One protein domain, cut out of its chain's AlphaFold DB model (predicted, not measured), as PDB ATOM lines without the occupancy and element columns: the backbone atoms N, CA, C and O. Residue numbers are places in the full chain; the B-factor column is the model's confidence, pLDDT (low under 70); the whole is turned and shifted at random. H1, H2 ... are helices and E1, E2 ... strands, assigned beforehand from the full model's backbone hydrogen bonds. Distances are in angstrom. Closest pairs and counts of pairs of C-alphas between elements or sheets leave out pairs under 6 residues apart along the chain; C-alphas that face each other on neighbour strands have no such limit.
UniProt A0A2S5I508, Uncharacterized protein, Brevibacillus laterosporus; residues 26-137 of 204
ATOM      1  N   ALA A  26     -16.837 -49.621  21.418       88.69
ATOM      2  CA  ALA A  26     -15.433 -49.777  21.706       88.69
ATOM      3  C   ALA A  26     -15.114 -51.263  21.889       88.69
ATOM      4  O   ALA A  26     -15.835 -51.998  22.564       88.69
ATOM      5  N   VAL A  27     -14.031 -51.695  21.261       90.69
ATOM      6  CA  VAL A  27     -13.554 -53.079  21.273       90.69
ATOM      7  C   VAL A  27     -12.135 -53.113  21.814       90.69
ATOM      8  O   VAL A  27     -11.463 -52.086  21.827       90.69
ATOM      9  N   LYS A  28     -11.659 -54.274  22.269       91.19
ATOM     10  CA  LYS A  28     -10.243 -54.409  22.627       91.19
ATOM     11  C   LYS A  28      -9.391 -54.097  21.378       91.19
ATOM     12  O   LYS A  28      -9.716 -54.639  20.316       91.19
ATOM     13  N   PRO A  29      -8.386 -53.207  21.460       90.19
ATOM     14  CA  PRO A  29      -7.490 -52.951  20.335       90.19
ATOM     15  C   PRO A  29      -6.713 -54.218  19.969       90.19
ATOM     16  O   PRO A  29      -6.460 -55.065  20.828       90.19
ATOM     17  N   SER A  30      -6.345 -54.353  18.696       90.06
ATOM     18  CA  SER A  30      -5.413 -55.404  18.279       90.06
ATOM     19  C   SER A  30      -3.982 -55.070  18.702       90.06
ATOM     20  O   SER A  30      -3.646 -53.903  18.903       90.06
ATOM     21  N   ASP A  31      -3.113 -56.077  18.759       89.88
ATOM     22  CA  ASP A  31      -1.699 -55.885  19.118       89.88
ATOM     23  C   ASP A  31      -0.994 -54.908  18.167       89.88
ATOM     24  O   ASP A  31      -0.206 -54.071  18.593       89.88
ATOM     25  N   ALA A  32      -1.342 -54.938  16.874       89.00
ATOM     26  CA  ALA A  32      -0.831 -53.984  15.892       89.00
ATOM     27  C   ALA A  32      -1.252 -52.537  16.205       89.00
ATOM     28  O   ALA A  32      -0.453 -51.620  16.044       89.00
ATOM     29  N   GLN A  33      -2.488 -52.331  16.670       87.75
ATOM     30  CA  GLN A  33      -2.969 -51.008  17.070       87.75
ATOM     31  C   GLN A  33      -2.312 -50.537  18.364       87.75
ATOM     32  O   GLN A  33      -1.955 -49.370  18.460       87.75
ATOM     33  N   LEU A  34      -2.132 -51.428  19.344       88.19
ATOM     34  CA  LEU A  34      -1.400 -51.104  20.569       88.19
ATOM     35  C   LEU A  34       0.033 -50.682  20.242       88.19
ATOM     36  O   LEU A  34       0.457 -49.618  20.678       88.19
ATOM     37  N   LYS A  35       0.715 -51.433  19.375       89.38
ATOM     38  CA  LYS A  35       2.065 -51.107  18.908       89.38
ATOM     39  C   LYS A  35       2.140 -49.776  18.155       89.38
ATOM     40  O   LYS A  35       3.113 -49.049  18.279       89.38
ATOM     41  N   GLU A  36       1.111 -49.423  17.387       87.94
ATOM     42  CA  GLU A  36       1.042 -48.112  16.722       87.94
ATOM     43  C   GLU A  36       0.824 -46.953  17.711       87.94
ATOM     44  O   GLU A  36       1.088 -45.789  17.391       87.94
ATOM     45  N   LEU A  37       0.285 -47.250  18.891       86.12
ATOM     46  CA  LEU A  37       0.054 -46.280  19.953       86.12
ATOM     47  C   LEU A  37       1.231 -46.184  20.924       86.12
ATOM     48  O   LEU A  37       1.339 -45.162  21.599       86.12
ATOM     49  N   GLU A  38       2.113 -47.184  20.978       86.25
ATOM     50  CA  GLU A  38       3.319 -47.156  21.808       86.25
ATOM     51  C   GLU A  38       4.116 -45.865  21.576       86.25
ATOM     52  O   GLU A  38       4.378 -45.446  20.447       86.25
ATOM     53  N   GLY A  39       4.466 -45.191  22.673       83.06
ATOM     54  CA  GLY A  39       5.183 -43.914  22.637       83.06
ATOM     55  C   GLY A  39       4.327 -42.692  22.281       83.06
ATOM     56  O   GLY A  39       4.836 -41.572  22.308       83.06
ATOM     57  N   LYS A  40       3.029 -42.853  21.989       89.25
ATOM     58  CA  LYS A  40       2.100 -41.726  21.824       89.25
ATOM     59  C   LYS A  40       1.479 -41.330  23.162       89.25
ATOM     60  O   LYS A  40       1.221 -42.155  24.038       89.25
ATOM     61  N   SER A  41       1.187 -40.039  23.287       91.00
ATOM     62  CA  SER A  41       0.350 -39.520  24.366       91.00
ATOM     63  C   SER A  41      -1.116 -39.517  23.945       91.00
ATOM     64  O   SER A  41      -1.461 -39.158  22.815       91.00
ATOM     65  N   ILE A  42      -1.982 -39.894  24.874       93.94
ATOM     66  CA  ILE A  42      -3.427 -39.748  24.756       93.94
ATOM     67  C   ILE A  42      -3.859 -38.491  25.501       93.94
ATOM     68  O   ILE A  42      -3.283 -38.139  26.531       93.94
ATOM     69  N   VAL A  43      -4.866 -37.795  24.978       94.81
ATOM     70  CA  VAL A  43      -5.273 -36.493  25.512       94.81
ATOM     71  C   VAL A  43      -6.735 -36.462  25.920       94.81
ATOM     72  O   VAL A  43      -7.607 -37.051  25.280       94.81
ATOM     73  N   ARG A  44      -7.034 -35.727  26.987       93.75
ATOM     74  CA  ARG A  44      -8.396 -35.492  27.467       93.75
ATOM     75  C   ARG A  44      -8.604 -34.017  27.756       93.75
ATOM     76  O   ARG A  44      -7.792 -33.371  28.402       93.75
ATOM     77  N   TYR A  45      -9.747 -33.514  27.314       92.31
ATOM     78  CA  TYR A  45     -10.188 -32.146  27.547       92.31
ATOM     79  C   TYR A  45     -11.245 -32.158  28.643       92.31
ATOM     80  O   TYR A  45     -12.277 -32.820  28.499       92.31
ATOM     81  N   THR A  46     -10.988 -31.474  29.753       91.31
ATOM     82  CA  THR A  46     -11.840 -31.572  30.943       91.31
ATOM     83  C   THR A  46     -11.764 -30.318  31.819       91.31
ATOM     84  O   THR A  46     -11.189 -29.302  31.422       91.31
ATOM     85  N   SER A  47     -12.450 -30.347  32.958       89.56
ATOM     86  CA  SER A  47     -12.449 -29.292  33.970       89.56
ATOM     87  C   SER A  47     -11.278 -29.458  34.934       89.56
ATOM     88  O   SER A  47     -10.791 -30.565  35.141       89.56
ATOM     89  N   SER A  48     -10.845 -28.363  35.552       88.94
ATOM     90  CA  SER A  48      -9.719 -28.351  36.500       88.94
ATOM     91  C   SER A  48      -9.967 -29.134  37.797       88.94
ATOM     92  O   SER A  48      -9.020 -29.478  38.493       88.94
ATOM     93  N   ASN A  49     -11.220 -29.492  38.094       90.19
ATOM     94  CA  ASN A  49     -11.615 -30.244  39.293       90.19
ATOM     95  C   ASN A  49     -11.050 -31.674  39.392       90.19
ATOM     96  O   ASN A  49     -11.222 -32.311  40.425       90.19
ATOM     97  N   VAL A  50     -10.443 -32.194  38.325       91.25
ATOM     98  CA  VAL A  50      -9.799 -33.516  38.322       91.25
ATOM     99  C   VAL A  50      -8.360 -33.474  38.841       91.25
ATOM    100  O   VAL A  50      -7.761 -34.526  39.044       91.25
ATOM    101  N   ILE A  51      -7.788 -32.279  39.016       91.81
ATOM    102  CA  ILE A  51      -6.438 -32.089  39.550       91.81
ATOM    103  C   ILE A  51      -6.511 -32.236  41.069       91.81
ATOM    104  O   ILE A  51      -7.234 -31.490  41.729       91.81
ATOM    105  N   GLN A  52      -5.766 -33.194  41.621       89.69
ATOM    106  CA  GLN A  52      -5.646 -33.369  43.067       89.69
ATOM    107  C   GLN A  52      -4.521 -32.497  43.631       89.69
ATOM    108  O   GLN A  52      -4.730 -31.777  44.606       89.69
ATOM    109  N   HIS A  53      -3.339 -32.543  43.012       86.94
ATOM    110  CA  HIS A  53      -2.174 -31.767  43.430       86.94
ATOM    111  C   HIS A  53      -1.167 -31.643  42.285       86.94
ATOM    112  O   HIS A  53      -0.734 -32.665  41.771       86.94
ATOM    113  N   GLU A  54      -0.781 -30.421  41.908       87.75
ATOM    114  CA  GLU A  54       0.174 -30.158  40.817       87.75
ATOM    115  C   GLU A  54      -0.146 -30.962  39.540       87.75
ATOM    116  O   GLU A  54      -1.089 -30.612  38.831       87.75
ATOM    117  N   ASN A  55       0.595 -32.046  39.279       90.75
ATOM    118  CA  ASN A  55       0.438 -32.928  38.117       90.75
ATOM    119  C   ASN A  55      -0.347 -34.220  38.410       90.75
ATOM    120  O   ASN A  55      -0.634 -34.985  37.491       90.75
ATOM    121  N   LEU A  56      -0.699 -34.480  39.671       93.94
ATOM    122  CA  LEU A  56      -1.497 -35.628  40.083       93.94
ATOM    123  C   LEU A  56      -2.971 -35.384  39.762       93.94
ATOM    124  O   LEU A  56      -3.589 -34.429  40.251       93.94
ATOM    125  N   ILE A  57      -3.555 -36.288  38.984       95.00
ATOM    126  CA  ILE A  57      -4.956 -36.228  38.577       95.00
ATOM    127  C   ILE A  57      -5.723 -37.467  39.027       95.00
ATOM    128  O   ILE A  57      -5.175 -38.564  39.124       95.00
ATOM    129  N   HIS A  58      -7.028 -37.298  39.226       95.62
ATOM    130  CA  HIS A  58      -7.980 -38.390  39.405       95.62
ATOM    131  C   HIS A  58      -9.119 -38.248  38.407       95.62
ATOM    132  O   HIS A  58      -9.895 -37.292  38.422       95.62
ATOM    133  N   LEU A  59      -9.204 -39.214  37.503       93.69
ATOM    134  CA  LEU A  59     -10.226 -39.273  36.477       93.69
ATOM    135  C   LEU A  59     -11.222 -40.374  36.812       93.69
ATOM    136  O   LEU A  59     -10.850 -41.532  37.005       93.69
ATOM    137  N   THR A  60     -12.503 -40.015  36.786       92.19
ATOM    138  CA  THR A  60     -13.607 -40.956  36.957       92.19
ATOM    139  C   THR A  60     -14.297 -41.263  35.620       92.19
ATOM    140  O   THR A  60     -14.381 -40.397  34.732       92.19
ATOM    141  N   PRO A  61     -14.830 -42.485  35.455       89.62
ATOM    142  CA  PRO A  61     -15.655 -42.880  34.321       89.62
ATOM    143  C   PRO A  61     -16.807 -41.919  34.022       89.62
ATOM    144  O   PRO A  61     -17.421 -41.338  34.918       89.62
ATOM    145  N   VAL A  62     -17.155 -41.798  32.740       79.19
ATOM    146  CA  VAL A  62     -18.322 -41.011  32.323       79.19
ATOM    147  C   VAL A  62     -19.596 -41.816  32.588       79.19
ATOM    148  O   VAL A  62     -19.752 -42.916  32.067       79.19
ATOM    149  N   SER A  63     -20.536 -41.247  33.343       73.25
ATOM    150  CA  SER A  63     -21.786 -41.909  33.759       73.25
ATOM    151  C   SER A  63     -22.952 -41.762  32.772       73.25
ATOM    152  O   SER A  63     -24.076 -42.170  33.061       73.25
ATOM    153  N   SER A  64     -22.730 -41.157  31.600       78.31
ATOM    154  CA  SER A  64     -23.819 -40.917  30.651       78.31
ATOM    155  C   SER A  64     -24.272 -42.214  29.973       78.31
ATOM    156  O   SER A  64     -23.441 -42.975  29.482       78.31
ATOM    157  N   PHE A  65     -25.588 -42.425  29.872       69.44
ATOM    158  CA  PHE A  65     -26.179 -43.630  29.272       69.44
ATOM    159  C   PHE A  65     -25.645 -43.934  27.860       69.44
ATOM    160  O   PHE A  65     -25.334 -45.079  27.543       69.44
ATOM    161  N   GLU A  66     -25.477 -42.904  27.021       73.38
ATOM    162  CA  GLU A  66     -24.907 -43.055  25.675       73.38
ATOM    163  C   GLU A  66     -23.441 -43.508  25.728       73.38
ATOM    164  O   GLU A  66     -23.054 -44.421  25.001       73.38
ATOM    165  N   SER A  67     -22.626 -42.920  26.611       74.06
ATOM    166  CA  SER A  67     -21.234 -43.346  26.808       74.06
ATOM    167  C   SER A  67     -21.156 -44.785  27.304       74.06
ATOM    168  O   SER A  67     -20.375 -45.557  26.753       74.06
ATOM    169  N   SER A  68     -21.994 -45.152  28.278       78.62
ATOM    170  CA  SER A  68     -22.068 -46.505  28.827       78.62
ATOM    171  C   SER A  68     -22.444 -47.517  27.749       78.62
ATOM    172  O   SER A  68     -21.748 -48.519  27.606       78.62
ATOM    173  N   LEU A  69     -23.465 -47.244  26.929       79.81
ATOM    174  CA  LEU A  69     -23.841 -48.105  25.804       79.81
ATOM    175  C   LEU A  69     -22.671 -48.348  24.844       79.81
ATOM    176  O   LEU A  69     -22.419 -49.488  24.462       79.81
ATOM    177  N   LEU A  70     -21.931 -47.296  24.478       81.56
ATOM    178  CA  LEU A  70     -20.803 -47.401  23.545       81.56
ATOM    179  C   LEU A  70     -19.635 -48.234  24.094       81.56
ATOM    180  O   LEU A  70     -18.880 -48.809  23.314       81.56
ATOM    181  N   SER A  71     -19.492 -48.323  25.413       81.81
ATOM    182  CA  SER A  71     -18.520 -49.186  26.097       81.81
ATOM    183  C   SER A  71     -19.059 -50.575  26.465       81.81
ATOM    184  O   SER A  71     -18.366 -51.327  27.148       81.81
ATOM    185  N   GLY A  72     -20.291 -50.926  26.078       82.38
ATOM    186  CA  GLY A  72     -20.931 -52.169  26.524       82.38
ATOM    187  C   GLY A  72     -21.206 -52.182  28.032       82.38
ATOM    188  O   GLY A  72     -20.946 -53.175  28.699       82.38
ATOM    189  N   PHE A  73     -21.678 -51.052  28.561       82.12
ATOM    190  CA  PHE A  73     -21.965 -50.766  29.975       82.12
ATOM    191  C   PHE A  73     -20.772 -50.826  30.931       82.12
ATOM    192  O   PHE A  73     -20.944 -50.830  32.147       82.12
ATOM    193  N   LYS A  74     -19.551 -50.807  30.398       86.44
ATOM    194  CA  LYS A  74     -18.345 -50.722  31.216       86.44
ATOM    195  C   LYS A  74     -18.099 -49.280  31.682       86.44
ATOM    196  O   LYS A  74     -18.343 -48.346  30.918       86.44
ATOM    197  N   PRO A  75     -17.588 -49.072  32.903       89.88
ATOM    198  CA  PRO A  75     -17.169 -47.752  33.355       89.88
ATOM    199  C   PRO A  75     -15.895 -47.345  32.606       89.88
ATOM    200  O   PRO A  75     -14.848 -47.952  32.808       89.88
ATOM    201  N   VAL A  76     -15.981 -46.353  31.714       91.56
ATOM    202  CA  VAL A  76     -14.864 -45.971  30.836       91.56
ATOM    203  C   VAL A  76     -14.563 -44.472  30.881       91.56
ATOM    204  O   VAL A  76     -15.462 -43.625  30.820       91.56
ATOM    205  N   ILE A  77     -13.271 -44.155  30.925       93.25
ATOM    206  CA  ILE A  77     -12.700 -42.826  30.709       93.25
ATOM    207  C   ILE A  77     -12.234 -42.742  29.257       93.25
ATOM    208  O   ILE A  77     -11.424 -43.545  28.814       93.25
ATOM    209  N   TRP A  78     -12.746 -41.771  28.507       93.12
ATOM    210  CA  TRP A  78     -12.384 -41.572  27.105       93.12
ATOM    211  C   TRP A  78     -11.247 -40.556  26.939       93.12
ATOM    212  O   TRP A  78     -11.285 -39.483  27.553       93.12
ATOM    213  N   PHE A  79     -10.299 -40.891  26.066       94.00
ATOM    214  CA  PHE A  79      -9.147 -40.092  25.659       94.00
ATOM    215  C   PHE A  79      -9.015 -40.088  24.135       94.00
ATOM    216  O   PHE A  79      -9.231 -41.107  23.481       94.00
ATOM    217  N   PHE A  80      -8.632 -38.963  23.548       93.56
ATOM    218  CA  PHE A  80      -8.302 -38.890  22.131       93.56
ATOM    219  C   PHE A  80      -6.879 -39.373  21.887       93.56
ATOM    220  O   PHE A  80      -5.977 -39.122  22.687       93.56
ATOM    221  N   VAL A  81      -6.679 -40.031  20.752       89.25
ATOM    222  CA  VAL A  81      -5.341 -40.286  20.226       89.25
ATOM    223  C   VAL A  81      -4.912 -39.047  19.440       89.25
ATOM    224  O   VAL A  81      -5.424 -38.804  18.346       89.25
ATOM    225  N   GLY A  82      -3.993 -38.262  20.007       84.56
ATOM    226  CA  GLY A  82      -3.567 -36.974  19.449       84.56
ATOM    227  C   GLY A  82      -4.605 -35.852  19.598       84.56
ATOM    228  O   GLY A  82      -5.628 -36.010  20.265       84.56
ATOM    229  N   GLU A  83      -4.336 -34.698  18.984       86.25
ATOM    230  CA  GLU A  83      -5.208 -33.523  19.087       86.25
ATOM    231  C   GLU A  83      -6.527 -33.709  18.308       86.25
ATOM    232  O   GLU A  83      -6.512 -33.929  17.092       86.25
ATOM    233  N   PRO A  84      -7.693 -33.614  18.972       88.00
ATOM    234  CA  PRO A  84      -8.979 -33.787  18.322       88.00
ATOM    235  C   PRO A  84      -9.385 -32.545  17.529       88.00
ATOM    236  O   PRO A  84      -9.262 -31.405  17.977       88.00
ATOM    237  N   ASN A  85     -10.017 -32.770  16.381       86.88
ATOM    238  CA  ASN A  85     -10.682 -31.699  15.651       86.88
ATOM    239  C   ASN A  85     -12.029 -31.307  16.297       86.88
ATOM    240  O   ASN A  85     -12.606 -32.005  17.138       86.88
ATOM    241  N   GLN A  86     -12.605 -30.192  15.838       81.88
ATOM    242  CA  GLN A  86     -13.872 -29.674  16.364       81.88
ATOM    243  C   GLN A  86     -15.051 -30.655  16.215       81.88
ATOM    244  O   GLN A  86     -16.001 -30.611  17.003       81.88
ATOM    245  N   SER A  87     -15.026 -31.536  15.208       83.19
ATOM    246  CA  SER A  87     -16.053 -32.567  15.020       83.19
ATOM    247  C   SER A  87     -15.973 -33.622  16.126       83.19
ATOM    248  O   SER A  87     -16.989 -33.913  16.755       83.19
ATOM    249  N   GLN A  88     -14.771 -34.118  16.431       84.75
ATOM    250  CA  GLN A  88     -14.523 -35.095  17.500       84.75
ATOM    251  C   GLN A  88     -14.905 -34.544  18.880       84.75
ATOM    252  O   GLN A  88     -15.587 -35.232  19.646       84.75
ATOM    253  N   LEU A  89     -14.567 -33.280  19.169       85.88
ATOM    254  CA  LEU A  89     -14.983 -32.601  20.404       85.88
ATOM    255  C   LEU A  89     -16.512 -32.516  20.525       85.88
ATOM    256  O   LEU A  89     -17.084 -32.830  21.570       85.88
ATOM    257  N   ASN A  90     -17.196 -32.140  19.438       82.94
ATOM    258  CA  ASN A  90     -18.657 -32.053  19.416       82.94
ATOM    259  C   ASN A  90     -19.334 -33.421  19.584       82.94
ATOM    260  O   ASN A  90     -20.351 -33.505  20.273       82.94
ATOM    261  N   GLN A  91     -18.790 -34.475  18.968       80.50
ATOM    262  CA  GLN A  91     -19.310 -35.841  19.082       80.50
ATOM    263  C   GLN A  91     -19.196 -36.375  20.511       80.50
ATOM    264  O   GLN A  91     -20.136 -36.985  21.011       80.50
ATOM    265  N   ASN A  92     -18.097 -36.060  21.196       80.75
ATOM    266  CA  ASN A  92     -17.863 -36.445  22.587       80.75
ATOM    267  C   ASN A  92     -18.494 -35.481  23.604       80.75
ATOM    268  O   ASN A  92     -18.240 -35.595  24.799       80.75
ATOM    269  N   LYS A  93     -19.335 -34.543  23.141       83.56
ATOM    270  CA  LYS A  93     -20.044 -33.552  23.970       83.56
ATOM    271  C   LYS A  93     -19.112 -32.733  24.873       83.56
ATOM    272  O   LYS A  93     -19.543 -32.228  25.905       83.56
ATOM    273  N   ILE A  94     -17.860 -32.547  24.460       83.94
ATOM    274  CA  ILE A  94     -16.901 -31.716  25.181       83.94
ATOM    275  C   ILE A  94     -17.184 -30.266  24.809       83.94
ATOM    276  O   ILE A  94     -17.119 -29.874  23.641       83.94
ATOM    277  N   SER A  95     -17.542 -29.464  25.803       76.38
ATOM    278  CA  SER A  95     -17.796 -28.038  25.622       76.38
ATOM    279  C   SER A  95     -17.112 -27.243  26.715       76.38
ATOM    280  O   SER A  95     -17.362 -27.502  27.887       76.38
ATOM    281  N   ASN A  96     -16.324 -26.249  26.303       80.44
ATOM    282  CA  ASN A  96     -15.589 -25.331  27.176       80.44
ATOM    283  C   ASN A  96     -14.675 -26.055  28.188       80.44
ATOM    284  O   ASN A  96     -14.865 -25.880  29.390       80.44
ATOM    285  N   PRO A  97     -13.727 -26.892  27.726       86.56
ATOM    286  CA  PRO A  97     -12.738 -27.474  28.624       86.56
ATOM    287  C   PRO A  97     -11.840 -26.378  29.207       86.56
ATOM    288  O   PRO A  97     -11.478 -25.433  28.507       86.56
ATOM    289  N   GLU A  98     -11.494 -26.515  30.483       90.50
ATOM    290  CA  GLU A  98     -10.597 -25.592  31.193       90.50
ATOM    291  C   GLU A  98      -9.140 -26.028  31.054       90.50
ATOM    292  O   GLU A  98      -8.234 -25.199  31.037       90.50
ATOM    293  N   ILE A  99      -8.918 -27.336  30.941       92.94
ATOM    294  CA  ILE A  99      -7.597 -27.939  30.826       92.94
ATOM    295  C   ILE A  99      -7.582 -29.020  29.747       92.94
ATOM    296  O   ILE A  99      -8.598 -29.657  29.438       92.94
ATOM    297  N   GLN A 100      -6.396 -29.237  29.200       94.19
ATOM    298  CA  GLN A 100      -6.016 -30.426  28.461       94.19
ATOM    299  C   GLN A 100      -5.056 -31.232  29.330       94.19
ATOM    300  O   GLN A 100      -4.107 -30.690  29.884       94.19
ATOM    301  N   ILE A 101      -5.310 -32.526  29.422       94.62
ATOM    302  CA  ILE A 101      -4.477 -33.498  30.117       94.62
ATOM    303  C   ILE A 101      -3.869 -34.407  29.059       94.62
ATOM    304  O   ILE A 101      -4.608 -34.887  28.197       94.62
ATOM    305  N   ALA A 102      -2.567 -34.657  29.129       94.81
ATOM    306  CA  ALA A 102      -1.874 -35.640  28.308       94.81
ATOM    307  C   ALA A 102      -1.230 -36.713  29.192       94.81
ATOM    308  O   ALA A 102      -0.547 -36.394  30.163       94.81
ATOM    309  N   ILE A 103      -1.467 -37.977  28.841       93.81
ATOM    310  CA  ILE A 103      -0.938 -39.151  29.542       93.81
ATOM    311  C   ILE A 103      -0.228 -40.024  28.501       93.81
ATOM    312  O   ILE A 103      -0.816 -40.287  27.444       93.81
ATOM    313  N   PRO A 104       1.011 -40.476  28.736       92.06
ATOM    314  CA  PRO A 104       1.627 -41.530  27.939       92.06
ATOM    315  C   PRO A 104       0.746 -42.781  27.941       92.06
ATOM    316  O   PRO A 104       0.321 -43.244  28.994       92.06
ATOM    317  N   ILE A 105       0.471 -43.378  26.777       90.62
ATOM    318  CA  ILE A 105      -0.374 -44.585  26.762       90.62
ATOM    319  C   ILE A 105       0.243 -45.744  27.560       90.62
ATOM    320  O   ILE A 105      -0.481 -46.594  28.068       90.62
ATOM    321  N   ASN A 106       1.572 -45.753  27.687       89.81
ATOM    322  CA  ASN A 106       2.322 -46.769  28.420       89.81
ATOM    323  C   ASN A 106       2.064 -46.725  29.935       89.81
ATOM    324  O   ASN A 106       2.285 -47.731  30.602       89.81
ATOM    325  N   ASP A 107       1.553 -45.606  30.457       90.00
ATOM    326  CA  ASP A 107       1.183 -45.466  31.871       90.00
ATOM    327  C   ASP A 107      -0.202 -46.073  32.156       90.00
ATOM    328  O   ASP A 107      -0.620 -46.215  33.307       90.00
ATOM    329  N   LEU A 108      -0.938 -46.462  31.107       91.50
ATOM    330  CA  LEU A 108      -2.185 -47.197  31.237       91.50
ATOM    331  C   LEU A 108      -1.947 -48.708  31.225       91.50
ATOM    332  O   LEU A 108      -1.253 -49.256  30.372       91.50
ATOM    333  N   ASP A 109      -2.662 -49.411  32.103       90.88
ATOM    334  CA  ASP A 109      -2.810 -50.865  32.023       90.88
ATOM    335  C   ASP A 109      -3.466 -51.267  30.689       90.88
ATOM    336  O   ASP A 109      -4.658 -51.031  30.463       90.88
ATOM    337  N   GLN A 110      -2.686 -51.908  29.815       89.25
ATOM    338  CA  GLN A 110      -3.108 -52.320  28.474       89.25
ATOM    339  C   GLN A 110      -4.315 -53.267  28.481       89.25
ATOM    340  O   GLN A 110      -5.112 -53.270  27.539       89.25
ATOM    341  N   ASN A 111      -4.527 -54.030  29.559       90.44
ATOM    342  CA  ASN A 111      -5.692 -54.908  29.687       90.44
ATOM    343  C   ASN A 111      -6.993 -54.133  29.919       90.44
ATOM    344  O   ASN A 111      -8.083 -54.669  29.699       90.44
ATOM    345  N   LYS A 112      -6.887 -52.866  30.328       93.88
ATOM    346  CA  LYS A 112      -8.012 -51.959  30.558       93.88
ATOM    347  C   LYS A 112      -8.332 -51.073  29.356       93.88
ATOM    348  O   LYS A 112      -9.280 -50.290  29.423       93.88
ATOM    349  N   ILE A 113      -7.592 -51.205  28.258       93.56
ATOM    350  CA  ILE A 113      -7.747 -50.369  27.070       93.56
ATOM    351  C   ILE A 113      -8.847 -50.911  26.148       93.56
ATOM    352  O   ILE A 113      -8.909 -52.091  25.802       93.56
ATOM    353  N   LEU A 114      -9.706 -50.002  25.699       93.00
ATOM    354  CA  LEU A 114     -10.685 -50.179  24.636       93.00
ATOM    355  C   LEU A 114     -10.417 -49.151  23.536       93.00
ATOM    356  O   LEU A 114      -9.976 -48.040  23.805       93.00
ATOM    357  N   TYR A 115     -10.741 -49.483  22.296       91.12
ATOM    358  CA  TYR A 115     -10.583 -48.611  21.143       91.12
ATOM    359  C   TYR A 115     -11.910 -48.414  20.422       91.12
ATOM    360  O   TYR A 115     -12.602 -49.377  20.073       91.12
ATOM    361  N   ARG A 116     -12.258 -47.150  20.166       88.25
ATOM    362  CA  ARG A 116     -13.426 -46.758  19.378       88.25
ATOM    363  C   ARG A 116     -12.977 -46.176  18.042       88.25
ATOM    364  O   ARG A 116     -12.556 -45.026  17.940       88.25
ATOM    365  N   LYS A 117     -13.129 -46.983  16.989       82.94
ATOM    366  CA  LYS A 117     -12.665 -46.661  15.627       82.94
ATOM    367  C   LYS A 117     -13.332 -45.427  15.011       82.94
ATOM    368  O   LYS A 117     -12.731 -44.757  14.184       82.94
ATOM    369  N   VAL A 118     -14.581 -45.142  15.380       80.31
ATOM    370  CA  VAL A 118     -15.404 -44.115  14.713       80.31
ATOM    371  C   VAL A 118     -14.853 -42.700  14.905       80.31
ATOM    372  O   VAL A 118     -15.000 -41.870  14.013       80.31
ATOM    373  N   ASP A 119     -14.225 -42.431  16.043       80.38
ATOM    374  CA  ASP A 119     -13.717 -41.108  16.407       80.38
ATOM    375  C   ASP A 119     -12.270 -41.126  16.920       80.38
ATOM    376  O   ASP A 119     -11.784 -40.101  17.394       80.38
ATOM    377  N   ASN A 120     -11.578 -42.258  16.752       86.12
ATOM    378  CA  ASN A 120     -10.184 -42.474  17.138       86.12
ATOM    379  C   ASN A 120      -9.917 -42.169  18.622       86.12
ATOM    380  O   ASN A 120      -9.033 -41.389  18.979       86.12
ATOM    381  N   VAL A 121     -10.739 -42.771  19.481       90.56
ATOM    382  CA  VAL A 121     -10.712 -42.569  20.931       90.56
ATOM    383  C   VAL A 121     -10.325 -43.870  21.624       90.56
ATOM    384  O   VAL A 121     -10.810 -44.950  21.277       90.56
ATOM    385  N   ILE A 122      -9.476 -43.744  22.637       93.00
ATOM    386  CA  ILE A 122      -9.120 -44.797  23.576       93.00
ATOM    387  C   ILE A 122      -9.984 -44.665  24.829       93.00
ATOM    388  O   ILE A 122     -10.133 -43.589  25.400       93.00
ATOM    389  N   GLY A 123     -10.594 -45.767  25.238       93.12
ATOM    390  CA  GLY A 123     -11.281 -45.906  26.509       93.12
ATOM    391  C   GLY A 123     -10.393 -46.627  27.516       93.12
ATOM    392  O   GLY A 123      -9.900 -47.704  27.209       93.12
ATOM    393  N   TYR A 124     -10.232 -46.082  28.714       94.44
ATOM    394  CA  TYR A 124      -9.635 -46.778  29.852       94.44
ATOM    395  C   TYR A 124     -10.734 -47.247  30.805       94.44
ATOM    396  O   TYR A 124     -11.591 -46.452  31.198       94.44
ATOM    397  N   MET A 125     -10.753 -48.537  31.136       93.88
ATOM    398  CA  MET A 125     -11.754 -49.127  32.026       93.88
ATOM    399  C   MET A 125     -11.436 -48.832  33.497       93.88
ATOM    400  O   MET A 125     -10.375 -49.202  33.991       93.88
ATOM    401  N   GLY A 126     -12.398 -48.251  34.211       92.62
ATOM    402  CA  GLY A 126     -12.271 -47.879  35.620       92.62
ATOM    403  C   GLY A 126     -11.751 -46.458  35.830       92.62
ATOM    404  O   GLY A 126     -11.818 -45.619  34.933       92.62
ATOM    405  N   GLU A 127     -11.296 -46.189  37.048       94.25
ATOM    406  CA  GLU A 127     -10.715 -44.907  37.450       94.25
ATOM    407  C   GLU A 127      -9.218 -44.859  37.154       94.25
ATOM    408  O   GLU A 127      -8.544 -45.887  37.209       94.25
ATOM    409  N   TYR A 128      -8.701 -43.664  36.878       94.12
ATOM    410  CA  TYR A 128      -7.268 -43.418  36.728       94.12
ATOM    411  C   TYR A 128      -6.807 -42.427  37.793       94.12
ATOM    412  O   TYR A 128      -7.384 -41.344  37.904       94.12
ATOM    413  N   ILE A 129      -5.771 -42.795  38.544       94.19
ATOM    414  CA  ILE A 129      -5.053 -41.920  39.472       94.19
ATOM    415  C   ILE A 129      -3.583 -41.999  39.085       94.19
ATOM    416  O   ILE A 129      -3.021 -43.093  39.056       94.19
ATOM    417  N   GLY A 130      -2.979 -40.864  38.766       93.12
ATOM    418  CA  GLY A 130      -1.591 -40.826  38.328       93.12
ATOM    419  C   GLY A 130      -1.175 -39.443  37.869       93.12
ATOM    420  O   GLY A 130      -1.978 -38.507  37.861       93.12
ATOM    421  N   GLU A 131       0.089 -39.320  37.497       94.38
ATOM    422  CA  GLU A 131       0.624 -38.080  36.952       94.38
ATOM    423  C   GLU A 131       0.153 -37.868  35.512       94.38
ATOM    424  O   GLU A 131      -0.139 -38.818  34.773       94.38
ATOM    425  N   ALA A 132       0.045 -36.602  35.120       93.69
ATOM    426  CA  ALA A 132      -0.232 -36.212  33.753       93.69
ATOM    427  C   ALA A 132       0.318 -34.821  33.445       93.69
ATOM    428  O   ALA A 132       0.391 -33.948  34.311       93.69
ATOM    429  N   THR A 133       0.617 -34.578  32.172       93.62
ATOM    430  CA  THR A 133       0.956 -33.235  31.699       93.62
ATOM    431  C   THR A 133      -0.322 -32.415  31.566       93.62
ATOM    432  O   THR A 133      -1.231 -32.794  30.821       93.62
ATOM    433  N   ILE A 134      -0.394 -31.282  32.267       94.12
ATOM    434  CA  ILE A 134      -1.575 -30.410  32.298       94.12
ATOM    435  C   ILE A 134      -1.285 -29.108  31.549       94.12
ATOM    436  O   ILE A 134      -0.360 -28.369  31.877       94.12
ATOM    437  N   THR A 135      -2.139 -28.790  30.580       93.06
ATOM    438  CA  THR A 135      -2.116 -27.526  29.840       93.06
ATOM    439  C   THR A 135      -3.403 -26.757  30.109       93.06
ATOM    440  O   THR A 135      -4.497 -27.225  29.786       93.06
ATOM    441  N   HIS A 136      -3.293 -25.550  30.666       90.94
ATOM    442  CA  HIS A 136      -4.447 -24.680  30.893       90.94
ATOM    443  C   HIS A 136      -4.935 -24.047  29.587       90.94
ATOM    444  O   HIS A 136      -4.190 -23.382  28.867       90.94
ATOM    445  N   LEU A 137      -6.219 -24.232  29.290       86.50
ATOM    446  CA  LEU A 137      -6.880 -23.671  28.123       86.50
ATOM    447  C   LEU A 137      -7.524 -22.353  28.551       86.50
ATOM    448  O   LEU A 137      -8.509 -22.337  29.287       86.50
TER     449      LEU A 137
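What this domain is: This is residues 26 to 137 of the 204 residues of an uncharacterized protein of Brevibacillus laterosporus (UniProt A0A2S5I508). Two sheets make a small sandwich, only partly face to face: the three-stranded sheet E2 E3 E8 covers part of the larger, strongly twisted six-stranded sheet E6 E7 E4 E1 E5 E9, and the strands of the two are crossed. Three short helices lie at the outside, H1 and H2 grazing the large sheet and H3 in the connection from E4 to E5, while E8 turns sharply into E9 and so passes from the small sheet to the large one. The printed part has 112 residues, with three named helices and nine named strands in the order H1 E1 E2 E3 H2 E4 H3 E5 E6 E7 E8 E9; each sheet, in the order of strands given, is antiparallel, and the class is mixed, helices and strands. The whole is compact, with a radius of gyration of the C-alphas of 13.1 A, and rounded, spanning 34 by 29 by 25 A.

How they stand to each other: H1, residues 31 to 37, is on the six-stranded sheet but only grazes it, with its residues 33 to 37. E1, residues 41 to 46, is an inner strand of that sheet, antiparallel to E5, residues 99 to 104, with N 44 and O 101 at 2.8 A. E2, residues 51 to 53, and E3, residues 56 to 59, form a hairpin, with N 56 and O 53 at 2.8 A. E3 is also antiparallel to E8, residues 128 to 131, with N 59 and O 128 at 2.8 A. H2, residues 65 to 70, only grazes the six-stranded sheet, with its residues 67 to 70. E4, residues 76 to 81, has staggered pairing: its residues 76 to 80 pair with E7, residues 121 to 125, where N 79 and O 122 are 2.8 A apart, and its residues 80 to 81 pair with E1, where N 80 and O 43 are 2.8 A apart. H3, residues 86 to 91, is not on this sheet, but only just, with 4 pairs of C-alphas within 10 A. E4, H3 and E5 are a split strand-helix-strand unit, two strands of one sheet that follow each other among the strands, joined through a helix, with E1 between them in the sheet, and its crossover is right-handed. E6, residues 113 to 116, is an edge strand and forms a hairpin with E7, with N 114 and O 123 at 2.8 A. E8 runs on into E9, residues 133 to 136, at 88 degrees; E9 is the other edge strand, antiparallel to E5, with N 100 and O 135 at 2.8 A. Across the sandwich, the parts that face each other are 10.2 A centre to centre, and the strands of one sheet stand at 75 degrees to those of the other. The closest C-alphas of E3 and E4, those of Leu 59 and Ile 77, are 7.2 A apart. In H1, H2 and H3 every O i to N i+4 pair is within hydrogen-bond range.

Where its parts are: H1 begins at C-alpha 31, at (-1.699, -55.885, 19.118), and is 9.8 A long from first to last C-alpha. E1 measures 16.0 A, E4 15.3 A, E5 16.7 A and E7 12.9 A. E4 begins at C-alpha 76, at (-14.864, -45.971, 30.836), and its centre is nearest to the mean of the C-alphas, at 2.1 A. E9 ends at C-alpha 136, at (-4.447, -24.680, 30.893).

The domain as a whole: The two C-alphas farthest apart, those of Ala 32 and His 53, are 35.4 A apart. The printed part runs from residue 26 to 137 and has no cut. No link is long; those from H3 to E5 and from E5 to E6 are short, and the others are tight. The mean pLDDT of the printed part is 88.5, and residue 65 is the one printed residue under 70.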